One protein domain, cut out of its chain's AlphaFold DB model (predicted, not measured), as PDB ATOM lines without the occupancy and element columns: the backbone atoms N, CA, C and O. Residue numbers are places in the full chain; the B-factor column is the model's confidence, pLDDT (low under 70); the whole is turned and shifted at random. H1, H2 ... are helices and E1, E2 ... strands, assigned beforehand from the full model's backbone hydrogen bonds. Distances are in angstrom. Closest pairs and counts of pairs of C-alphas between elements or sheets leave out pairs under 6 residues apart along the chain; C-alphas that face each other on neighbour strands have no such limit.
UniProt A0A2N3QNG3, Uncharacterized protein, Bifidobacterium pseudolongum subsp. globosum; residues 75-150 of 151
ATOM      1  N   GLU A  75      -5.981   4.661 -19.920       93.25
ATOM      2  CA  GLU A  75      -5.239   5.882 -20.252       93.25
ATOM      3  C   GLU A  75      -5.817   7.097 -19.527       93.25
ATOM      4  O   GLU A  75      -5.069   7.888 -18.951       93.25
ATOM      5  N   ARG A  76      -7.152   7.208 -19.478       93.50
ATOM      6  CA  ARG A  76      -7.809   8.311 -18.782       93.50
ATOM      7  C   ARG A  76      -7.502   8.315 -17.289       93.50
ATOM      8  O   ARG A  76      -7.272   9.381 -16.728       93.50
ATOM      9  N   SER A  77      -7.467   7.148 -16.655       94.69
ATOM     10  CA  SER A  77      -7.092   7.031 -15.247       94.69
ATOM     11  C   SER A  77      -5.659   7.524 -15.018       94.69
ATOM     12  O   SER A  77      -5.435   8.400 -14.184       94.69
ATOM     13  N   HIS A  78      -4.699   7.098 -15.847       94.38
ATOM     14  CA  HIS A  78      -3.317   7.586 -15.763       94.38
ATOM     15  C   HIS A  78      -3.190   9.106 -15.971       94.38
ATOM     16  O   HIS A  78      -2.378   9.748 -15.296       94.38
ATOM     17  N   GLU A  79      -3.980   9.694 -16.876       93.81
ATOM     18  CA  GLU A  79      -4.052  11.151 -17.047       93.81
ATOM     19  C   GLU A  79      -4.562  11.843 -15.778       93.81
ATOM     20  O   GLU A  79      -3.923  12.774 -15.292       93.81
ATOM     21  N   VAL A  80      -5.677  11.371 -15.209       94.69
ATOM     22  CA  VAL A  80      -6.265  11.939 -13.984       94.69
ATOM     23  C   VAL A  80      -5.269  11.858 -12.823       94.69
ATOM     24  O   VAL A  80      -5.052  12.846 -12.115       94.69
ATOM     25  N   GLU A  81      -4.577  10.728 -12.658       95.75
ATOM     26  CA  GLU A  81      -3.498  10.614 -11.675       95.75
ATOM     27  C   GLU A  81      -2.368  11.611 -11.931       95.75
ATOM     28  O   GLU A  81      -1.826  12.207 -10.996       95.75
ATOM     29  N   HIS A  82      -1.971  11.784 -13.194       96.00
ATOM     30  CA  HIS A  82      -0.938  12.738 -13.564       96.00
ATOM     31  C   HIS A  82      -1.362  14.166 -13.201       96.00
ATOM     32  O   HIS A  82      -0.575  14.873 -12.565       96.00
ATOM     33  N   HIS A  83      -2.593  14.571 -13.518       95.50
ATOM     34  CA  HIS A  83      -3.125  15.888 -13.162       95.50
ATOM     35  C   HIS A  83      -3.161  16.093 -11.644       95.50
ATOM     36  O   HIS A  83      -2.730  17.141 -11.157       95.50
ATOM     37  N   LEU A  84      -3.592  15.076 -10.886       94.62
ATOM     38  CA  LEU A  84      -3.603  15.095  -9.421       94.62
ATOM     39  C   LEU A  84      -2.193  15.261  -8.842       94.62
ATOM     40  O   LEU A  84      -1.983  16.093  -7.957       94.62
ATOM     41  N   ARG A  85      -1.214  14.502  -9.351       95.94
ATOM     42  CA  ARG A  85       0.191  14.579  -8.908       95.94
ATOM     43  C   ARG A  85       0.800  15.958  -9.158       95.94
ATOM     44  O   ARG A  85       1.526  16.457  -8.303       95.94
ATOM     45  N   HIS A  86       0.483  16.580 -10.292       96.12
ATOM     46  CA  HIS A  86       1.058  17.870 -10.694       96.12
ATOM     47  C   HIS A  86       0.209  19.077 -10.284       96.12
ATOM     48  O   HIS A  86       0.614  20.213 -10.527       96.12
ATOM     49  N   ARG A  87      -0.946  18.852  -9.641       92.75
ATOM     50  CA  ARG A  87      -1.933  19.889  -9.303       92.75
ATOM     51  C   ARG A  87      -2.295  20.765 -10.505       92.75
ATOM     52  O   ARG A  87      -2.411  21.985 -10.375       92.75
ATOM     53  N   ASP A  88      -2.487  20.148 -11.670       95.06
ATOM     54  CA  ASP A  88      -2.973  20.863 -12.849       95.06
ATOM     55  C   ASP A  88      -4.451  21.212 -12.648       95.06
ATOM     56  O   ASP A  88      -5.351  20.449 -12.988       95.06
ATOM     57  N   LEU A  89      -4.711  22.382 -12.066       93.25
ATOM     58  CA  LEU A  89      -6.064  22.824 -11.728       93.25
ATOM     59  C   LEU A  89      -6.980  22.913 -12.955       93.25
ATOM     60  O   LEU A  89      -8.187  22.723 -12.836       93.25
ATOM     61  N   ARG A  90      -6.424  23.206 -14.136       94.06
ATOM     62  CA  ARG A  90      -7.211  23.314 -15.367       94.06
ATOM     63  C   ARG A  90      -7.662  21.934 -15.823       94.06
ATOM     64  O   ARG A  90      -8.822  21.774 -16.198       94.06
ATOM     65  N   ALA A  91      -6.767  20.956 -15.779       93.81
ATOM     66  CA  ALA A  91      -7.101  19.582 -16.114       93.81
ATOM     67  C   ALA A  91      -8.009  18.938 -15.051       93.81
ATOM     68  O   ALA A  91      -9.006  18.313 -15.397       93.81
ATOM     69  N   LEU A  92      -7.775  19.211 -13.766       95.06
ATOM     70  CA  LEU A  92      -8.619  18.727 -12.668       95.06
ATOM     71  C   LEU A  92     -10.035  19.313 -12.705       95.06
ATOM     72  O   LEU A  92     -10.989  18.625 -12.356       95.06
ATOM     73  N   ALA A  93     -10.207  20.551 -13.176       95.06
ATOM     74  CA  ALA A  93     -11.537  21.104 -13.425       95.06
ATOM     75  C   ALA A  93     -12.293  20.313 -14.508       95.06
ATOM     76  O   ALA A  93     -13.484  20.040 -14.364       95.06
ATOM     77  N   GLN A  94     -11.604  19.908 -15.580       94.06
ATOM     78  CA  GLN A  94     -12.191  19.037 -16.599       94.06
ATOM     79  C   GLN A  94     -12.536  17.661 -16.026       94.06
ATOM     80  O   GLN A  94     -13.631  17.157 -16.264       94.06
ATOM     81  N   ASP A  95     -11.610  17.061 -15.280       95.12
ATOM     82  CA  ASP A  95     -11.775  15.732 -14.696       95.12
ATOM     83  C   ASP A  95     -12.953  15.702 -13.713       95.12
ATOM     84  O   ASP A  95     -13.797  14.816 -13.794       95.12
ATOM     85  N   ALA A  96     -13.082  16.720 -12.858       94.94
ATOM     86  CA  ALA A  96     -14.178  16.831 -11.901       94.94
ATOM     87  C   ALA A  96     -15.554  16.986 -12.568       94.94
ATOM     88  O   ALA A  96     -16.548  16.501 -12.031       94.94
ATOM     89  N   LEU A  97     -15.630  17.658 -13.721       94.19
ATOM     90  CA  LEU A  97     -16.873  17.784 -14.487       94.19
ATOM     91  C   LEU A  97     -17.214  16.479 -15.221       94.19
ATOM     92  O   LEU A  97     -18.360  16.036 -15.173       94.19
ATOM     93  N   ASN A  98     -16.221  15.813 -15.818       92.81
ATOM     94  CA  ASN A  98     -16.416  14.504 -16.446       92.81
ATOM     95  C   ASN A  98     -16.839  13.436 -15.422       92.81
ATOM     96  O   ASN A  98     -17.747  12.654 -15.697       92.81
ATOM     97  N   ALA A  99     -16.284  13.471 -14.206       92.06
ATOM     98  CA  ALA A  99     -16.706  12.626 -13.086       92.06
ATOM     99  C   ALA A  99     -18.185  12.831 -12.693       92.06
ATOM    100  O   ALA A  99     -18.821  11.919 -12.174       92.06
ATOM    101  N   GLN A 100     -18.755  14.008 -12.965       90.88
ATOM    102  CA  GLN A 100     -20.182  14.306 -12.768       90.88
ATOM    103  C   GLN A 100     -21.051  13.915 -13.975       90.88
ATOM    104  O   GLN A 100     -22.239  14.229 -14.014       90.88
ATOM    105  N   GLY A 101     -20.471  13.264 -14.985       89.38
ATOM    106  CA  GLY A 101     -21.152  12.906 -16.228       89.38
ATOM    107  C   GLY A 101     -21.284  14.062 -17.222       89.38
ATOM    108  O   GLY A 101     -22.005  13.944 -18.213       89.38
ATOM    109  N   ILE A 102     -20.599  15.185 -16.991       90.75
ATOM    110  CA  ILE A 102     -20.610  16.327 -17.906       90.75
ATOM    111  C   ILE A 102     -19.451  16.155 -18.882       90.75
ATOM    112  O   ILE A 102     -18.307  16.395 -18.523       90.75
ATOM    113  N   ALA A 103     -19.755  15.780 -20.126       89.25
ATOM    114  CA  ALA A 103     -18.774  15.545 -21.188       89.25
ATOM    115  C   ALA A 103     -18.073  16.840 -21.656       89.25
ATOM    116  O   ALA A 103     -18.447  17.459 -22.668       89.25
ATOM    117  N   VAL A 104     -17.052  17.236 -20.895       90.81
ATOM    118  CA  VAL A 104     -16.162  18.372 -21.133       90.81
ATOM    119  C   VAL A 104     -14.939  17.914 -21.922       90.81
ATOM    120  O   VAL A 104     -14.177  17.043 -21.493       90.81
ATOM    121  N   THR A 105     -14.703  18.566 -23.058       86.69
ATOM    122  CA  THR A 105     -13.588  18.271 -23.974       86.69
ATOM    123  C   THR A 105     -12.395  19.206 -23.772       86.69
ATOM    124  O   THR A 105     -11.272  18.908 -24.195       86.69
ATOM    125  N   GLY A 106     -12.595  20.322 -23.069       88.56
ATOM    126  CA  GLY A 106     -11.518  21.206 -22.649       88.56
ATOM    127  C   GLY A 106     -11.979  22.309 -21.708       88.56
ATOM    128  O   GLY A 106     -13.151  22.663 -21.657       88.56
ATOM    129  N   VAL A 107     -11.026  22.888 -20.989       92.75
ATOM    130  CA  VAL A 107     -11.229  24.057 -20.122       92.75
ATOM    131  C   VAL A 107     -10.459  25.213 -20.739       92.75
ATOM    132  O   VAL A 107      -9.354  24.999 -21.225       92.75
ATOM    133  N   ARG A 108     -11.015  26.422 -20.766       92.31
ATOM    134  CA  ARG A 108     -10.400  27.652 -21.291       92.31
ATOM    135  C   ARG A 108      -9.772  28.483 -20.180       92.31
ATOM    136  O   ARG A 108      -8.647  28.950 -20.338       92.31
ATOM    137  N   ALA A 109     -10.503  28.667 -19.092       92.81
ATOM    138  CA  ALA A 109     -10.091  29.458 -17.948       92.81
ATOM    139  C   ALA A 109     -10.656  28.840 -16.672       92.81
ATOM    140  O   ALA A 109     -11.690  28.174 -16.712       92.81
ATOM    141  N   ILE A 110      -9.969  29.078 -15.560       95.69
ATOM    142  CA  ILE A 110     -10.435  28.709 -14.228       95.69
ATOM    143  C   ILE A 110     -10.303  29.898 -13.284       95.69
ATOM    144  O   ILE A 110      -9.413  30.740 -13.443       95.69
ATOM    145  N   ARG A 111     -11.159  29.934 -12.271       94.50
ATOM    146  CA  ARG A 111     -11.073  30.851 -11.140       94.50
ATOM    147  C   ARG A 111     -11.365  30.084  -9.862       94.50
ATOM    148  O   ARG A 111     -12.422  29.479  -9.733       94.50
ATOM    149  N   ILE A 112     -10.440  30.135  -8.909       93.06
ATOM    150  CA  ILE A 112     -10.687  29.614  -7.565       93.06
ATOM    151  C   ILE A 112     -11.443  30.677  -6.774       93.06
ATOM    152  O   ILE A 112     -11.031  31.837  -6.722       93.06
ATOM    153  N   LEU A 113     -12.565  30.285  -6.187       92.12
ATOM    154  CA  LEU A 113     -13.395  31.146  -5.360       92.12
ATOM    155  C   LEU A 113     -12.914  31.112  -3.904       92.12
ATOM    156  O   LEU A 113     -12.266  30.167  -3.460       92.12
ATOM    157  N   VAL A 114     -13.281  32.135  -3.130       90.12
ATOM    158  CA  VAL A 114     -12.879  32.275  -1.714       90.12
ATOM    159  C   VAL A 114     -13.338  31.086  -0.858       90.12
ATOM    160  O   VAL A 114     -12.684  30.727   0.116       90.12
ATOM    161  N   ASN A 115     -14.440  30.436  -1.236       90.00
ATOM    162  CA  ASN A 115     -14.968  29.251  -0.556       90.00
ATOM    163  C   ASN A 115     -14.256  27.931  -0.940       90.00
ATOM    164  O   ASN A 115     -14.657  26.870  -0.458       90.00
ATOM    165  N   GLY A 116     -13.234  27.985  -1.801       87.69
ATOM    166  CA  GLY A 116     -12.464  26.832  -2.276       87.69
ATOM    167  C   GLY A 116     -13.061  26.094  -3.481       87.69
ATOM    168  O   GLY A 116     -12.433  25.163  -3.983       87.69
ATOM    169  N   SER A 117     -14.242  26.494  -3.960       92.62
ATOM    170  CA  SER A 117     -14.821  25.993  -5.213       92.62
ATOM    171  C   SER A 117     -14.067  26.534  -6.433       92.62
ATOM    172  O   SER A 117     -13.364  27.545  -6.341       92.62
ATOM    173  N   MET A 118     -14.243  25.893  -7.590       94.62
ATOM    174  CA  MET A 118     -13.760  26.420  -8.868       94.62
ATOM    175  C   MET A 118     -14.917  26.910  -9.731       94.62
ATOM    176  O   MET A 118     -15.992  26.326  -9.734       94.62
ATOM    177  N   GLU A 119     -14.669  27.949 -10.512       95.94
ATOM    178  CA  GLU A 119     -15.460  28.306 -11.683       95.94
ATOM    179  C   GLU A 119     -14.596  28.041 -12.916       95.94
ATOM    180  O   GLU A 119     -13.432  28.450 -12.949       95.94
ATOM    181  N   ALA A 120     -15.128  27.332 -13.906       95.69
ATOM    182  CA  ALA A 120     -14.405  26.965 -15.113       95.69
ATOM    183  C   ALA A 120     -15.198  27.355 -16.361       95.69
ATOM    184  O   ALA A 120     -16.365  26.996 -16.502       95.69
ATOM    185  N   ASP A 121     -14.541  28.041 -17.292       95.00
ATOM    186  CA  ASP A 121     -15.058  28.229 -18.645       95.00
ATOM    187  C   ASP A 121     -14.670  27.008 -19.468       95.00
ATOM    188  O   ASP A 121     -13.485  26.775 -19.706       95.00
ATOM    189  N   VAL A 122     -15.645  26.219 -19.903       93.69
ATOM    190  CA  VAL A 122     -15.414  24.904 -20.502       93.69
ATOM    191  C   VAL A 122     -15.992  24.787 -21.899       93.69
ATOM    192  O   VAL A 122     -16.974  25.441 -22.235       93.69
ATOM    193  N   PHE A 123     -15.394  23.924 -22.713       89.31
ATOM    194  CA  PHE A 123     -15.946  23.452 -23.975       89.31
ATOM    195  C   PHE A 123     -16.611  22.100 -23.745       89.31
ATOM    196  O   PHE A 123     -15.966  21.140 -23.321       89.31
ATOM    197  N   LEU A 124     -17.902  22.021 -24.049       86.94
ATOM    198  CA  LEU A 124     -18.616  20.752 -24.097       86.94
ATOM    199  C   LEU A 124     -18.383  20.067 -25.444       86.94
ATOM    200  O   LEU A 124     -18.125  20.730 -26.452       86.94
ATOM    201  N   HIS A 125     -18.577  18.750 -25.501       78.38
ATOM    202  CA  HIS A 125     -18.592  18.017 -26.776       78.38
ATOM    203  C   HIS A 125     -19.652  18.551 -27.769       78.38
ATOM    204  O   HIS A 125     -19.481  18.428 -28.977       78.38
ATOM    205  N   THR A 126     -20.706  19.217 -27.277       79.00
ATOM    206  CA  THR A 126     -21.741  19.891 -28.089       79.00
ATOM    207  C   THR A 126     -21.299  21.242 -28.674       79.00
ATOM    208  O   THR A 126     -22.043  21.860 -29.436       79.00
ATOM    209  N   GLY A 127     -20.094  21.716 -28.342       72.44
ATOM    210  CA  GLY A 127     -19.415  22.830 -29.008       72.44
ATOM    211  C   GLY A 127     -19.691  24.230 -28.452       72.44
ATOM    212  O   GLY A 127     -19.033  25.179 -28.874       72.44
ATOM    213  N   ARG A 128     -20.617  24.400 -27.500       77.88
ATOM    214  CA  ARG A 128     -20.853  25.710 -26.866       77.88
ATOM    215  C   ARG A 128     -20.004  25.872 -25.605       77.88
ATOM    216  O   ARG A 128     -20.079  25.002 -24.736       77.88
ATOM    217  N   PRO A 129     -19.239  26.972 -25.475       84.12
ATOM    218  CA  PRO A 129     -18.601  27.318 -24.217       84.12
ATOM    219  C   PRO A 129     -19.639  27.561 -23.121       84.12
ATOM    220  O   PRO A 129     -20.658  28.205 -23.378       84.12
ATOM    221  N   GLN A 130     -19.379  27.067 -21.916       91.81
ATOM    222  CA  GLN A 130     -20.220  27.293 -20.742       91.81
ATOM    223  C   GLN A 130     -19.354  27.575 -19.520       91.81
ATOM    224  O   GLN A 130     -18.284  26.992 -19.378       91.81
ATOM    225  N   THR A 131     -19.825  28.446 -18.635       94.19
ATOM    226  CA  THR A 131     -19.210  28.653 -17.322       94.19
ATOM    227  C   THR A 131     -19.877  27.707 -16.332       94.19
ATOM    228  O   THR A 131     -21.103  27.707 -16.210       94.19
ATOM    229  N   MET A 132     -19.086  26.881 -15.651       93.75
ATOM    230  CA  MET A 132     -19.576  25.873 -14.711       93.75
ATOM    231  C   MET A 132     -18.902  26.022 -13.352       93.75
ATOM    232  O   MET A 132     -17.694  26.246 -13.268       93.75
ATOM    233  N   SER A 133     -19.690  25.863 -12.293       93.19
ATOM    234  CA  SER A 133     -19.197  25.823 -10.918       93.19
ATOM    235  C   SER A 133     -18.890  24.388 -10.512       93.19
ATOM    236  O   SER A 133     -19.689  23.486 -10.744       93.19
ATOM    237  N   ILE A 134     -17.745  24.193  -9.868       94.12
ATOM    238  CA  ILE A 134     -17.251  22.909  -9.379       94.12
ATOM    239  C   ILE A 134     -17.074  23.027  -7.869       94.12
ATOM    240  O   ILE A 134     -16.395  23.934  -7.376       94.12
ATOM    241  N   GLU A 135     -17.694  22.120  -7.124       91.31
ATOM    242  CA  GLU A 135     -17.623  22.098  -5.668       91.31
ATOM    243  C   GLU A 135     -16.188  21.906  -5.155       91.31
ATOM    244  O   GLU A 135     -15.351  21.269  -5.790       91.31
ATOM    245  N   LYS A 136     -15.895  22.444  -3.964       88.81
ATOM    246  CA  LYS A 136     -14.560  22.423  -3.334       88.81
ATOM    247  C   LYS A 136     -13.958  21.024  -3.111       88.81
ATOM    248  O   LYS A 136     -12.775  20.916  -2.811       88.81
ATOM    249  N   ASN A 137     -14.765  19.966  -3.188       91.00
ATOM    250  CA  ASN A 137     -14.350  18.566  -3.047       91.00
ATOM    251  C   ASN A 137     -13.840  17.951  -4.366       91.00
ATOM    252  O   ASN A 137     -13.617  16.743  -4.409       91.00
ATOM    253  N   TRP A 138     -13.625  18.754  -5.414       88.75
ATOM    254  CA  TRP A 138     -13.145  18.319  -6.730       88.75
ATOM    255  C   TRP A 138     -11.930  17.374  -6.686       88.75
ATOM    256  O   TRP A 138     -11.872  16.448  -7.487       88.75
ATOM    257  N   ASP A 139     -10.994  17.535  -5.739       90.19
ATOM    258  CA  ASP A 139      -9.834  16.635  -5.590       90.19
ATOM    259  C   ASP A 139     -10.279  15.212  -5.219       90.19
ATOM    260  O   ASP A 139      -9.879  14.245  -5.867       90.19
ATOM    261  N   ALA A 140     -11.175  15.087  -4.235       92.56
ATOM    262  CA  ALA A 140     -11.733  13.803  -3.825       92.56
ATOM    263  C   ALA A 140     -12.576  13.173  -4.942       92.56
ATOM    264  O   ALA A 140     -12.495  11.968  -5.160       92.56
ATOM    265  N   MET A 141     -13.328  13.989  -5.688       92.81
ATOM    266  CA  MET A 141     -14.097  13.524  -6.846       92.81
ATOM    267  C   MET A 141     -13.190  12.949  -7.934       92.81
ATOM    268  O   MET A 141     -13.454  11.861  -8.434       92.81
ATOM    269  N   CYS A 142     -12.097  13.642  -8.266       93.50
ATOM    270  CA  CYS A 142     -11.135  13.165  -9.258       93.50
ATOM    271  C   CYS A 142     -10.466  11.862  -8.806       93.50
ATOM    272  O   CYS A 142     -10.318  10.948  -9.609       93.50
ATOM    273  N   ARG A 143     -10.100  11.742  -7.521       93.94
ATOM    274  CA  ARG A 143      -9.526  10.503  -6.966       93.94
ATOM    275  C   ARG A 143     -10.496   9.331  -7.033       93.94
ATOM    276  O   ARG A 143     -10.084   8.245  -7.421       93.94
ATOM    277  N   GLN A 144     -11.757   9.553  -6.664       94.19
ATOM    278  CA  GLN A 144     -12.780   8.511  -6.733       94.19
ATOM    279  C   GLN A 144     -13.006   8.077  -8.180       94.19
ATOM    280  O   GLN A 144     -12.934   6.894  -8.480       94.19
ATOM    281  N   TRP A 145     -13.172   9.037  -9.092       93.44
ATOM    282  CA  TRP A 145     -13.372   8.735 -10.505       93.44
ATOM    283  C   TRP A 145     -12.191   7.972 -11.108       93.44
ATOM    284  O   TRP A 145     -12.384   6.999 -11.825       93.44
ATOM    285  N   CYS A 146     -10.960   8.355 -10.761       92.62
ATOM    286  CA  CYS A 146      -9.746   7.644 -11.154       92.62
ATOM    287  C   CYS A 146      -9.770   6.158 -10.750       92.62
ATOM    288  O   CYS A 146      -9.368   5.305 -11.543       92.62
ATOM    289  N   ALA A 147     -10.255   5.857  -9.539       91.56
ATOM    290  CA  ALA A 147     -10.414   4.490  -9.049       91.56
ATOM    291  C   ALA A 147     -11.541   3.748  -9.787       91.56
ATOM    292  O   ALA A 147     -11.356   2.605 -10.195       91.56
ATOM    293  N   ASP A 148     -12.670   4.417 -10.026       91.38
ATOM    294  CA  ASP A 148     -13.832   3.844 -10.716       91.38
ATOM    295  C   ASP A 148     -13.561   3.543 -12.201       91.38
ATOM    296  O   ASP A 148     -14.250   2.729 -12.802       91.38
ATOM    297  N   LEU A 149     -12.567   4.186 -12.824       89.44
ATOM    298  CA  LEU A 149     -12.208   3.931 -14.224       89.44
ATOM    299  C   LEU A 149     -11.526   2.572 -14.447       89.44
ATOM    300  O   LEU A 149     -11.534   2.081 -15.576       89.44
ATOM    301  N   ILE A 150     -10.920   1.993 -13.407       79.06
ATOM    302  CA  ILE A 150     -10.152   0.737 -13.478       79.06
ATOM    303  C   ILE A 150     -10.969  -0.458 -12.927       79.06
ATOM    304  O   ILE A 150     -10.550  -1.610 -13.062       79.06
TER     305      ILE A 150
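AT A GLANCE: This is residues 75 to 150 of the 151 residues of an uncharacterized protein of Bifidobacterium pseudolongum subsp. globosum (UniProt A0A2N3QNG3). What is the main picture? H2 lies in the middle, between a strongly twisted sheet of three strands, E1, E2 and E3, which it covers on one face, and the two helices H1 and H3, which pack on H2 away from the sheet and run side by side in opposite ways. The sheet's other face is bare. What makes it up? The printed part has 76 residues, with three named helices and three named strands in the order H1 H2 E1 E2 E3 H3; the sheet's order is E1 E2 E3, all antiparallel, and the class is mixed, helices and strands. How large is it? It is compact, with a radius of gyration of the C-alphas of 11.5 A and spans of 30 by 30 by 19 A.

HOW THE PARTS SIT: How do the helices stand? H1, residues 75 to 86, touches H2, residues 89 to 99, with residues 80 to 84 alone, closest at the C-alphas of His 83 and Ala 91, 6.2 A; they form a helical hairpin at a steep tilt of 40 degrees, opposite ways. H3, residues 138 to 148, touches H1 at a shallow tilt of 32 degrees, opposite ways, closest at the C-alphas of Ser 77 and Cys 146, 4.9 A. H3 also touches H2, at a steep tilt of 53 degrees, the same way, closest at the C-alphas of Ala 96 and Cys 142, 5.4 A. How is the sheet paired? E1, residues 104 to 112, E2, residues 118 to 124, and E3, residues 129 to 134, form a meander, each strand the antiparallel neighbour of the one before. N 108 and O 121 are 2.7 A apart, and N 122 and O 130 are 2.8 A apart, both within hydrogen-bond range. What is on the sheet? H2 is on it, in two layers, helix on one face of a sheet, at a height over the sheet of 7.1 A; its closest C-alphas to E1 are those of Gln 94 and Val 104, 6.1 A. H1 and H3 are not on it. Are the helix backbones whole? In H1, H2 and H3 every O i to N i+4 pair is within hydrogen-bond range.

IN THESE COORDINATES: Where are the ends? C-alpha 75 of H1 is at (-5.239, 5.882, -20.252), and C-alpha 148 of H3 is at (-13.832, 3.844, -10.716). How long are the elements? H1 is 16.6 A from first to last C-alpha, H2 14.8 A, E1 18.5 A, E2 17.0 A, E3 15.5 A and H3 15.0 A. Does a strand bend? E1 bends by 74 degrees at residue 108.

THE WHOLE: How far does it reach? The two C-alphas farthest apart are those of Val 114 and Ile 150, 33.8 A. Are there cuts or long links? The printed part has no cut, and its five links are tight. How sure is the model? The mean pLDDT of the printed part is 91.6, and no printed residue is under 70.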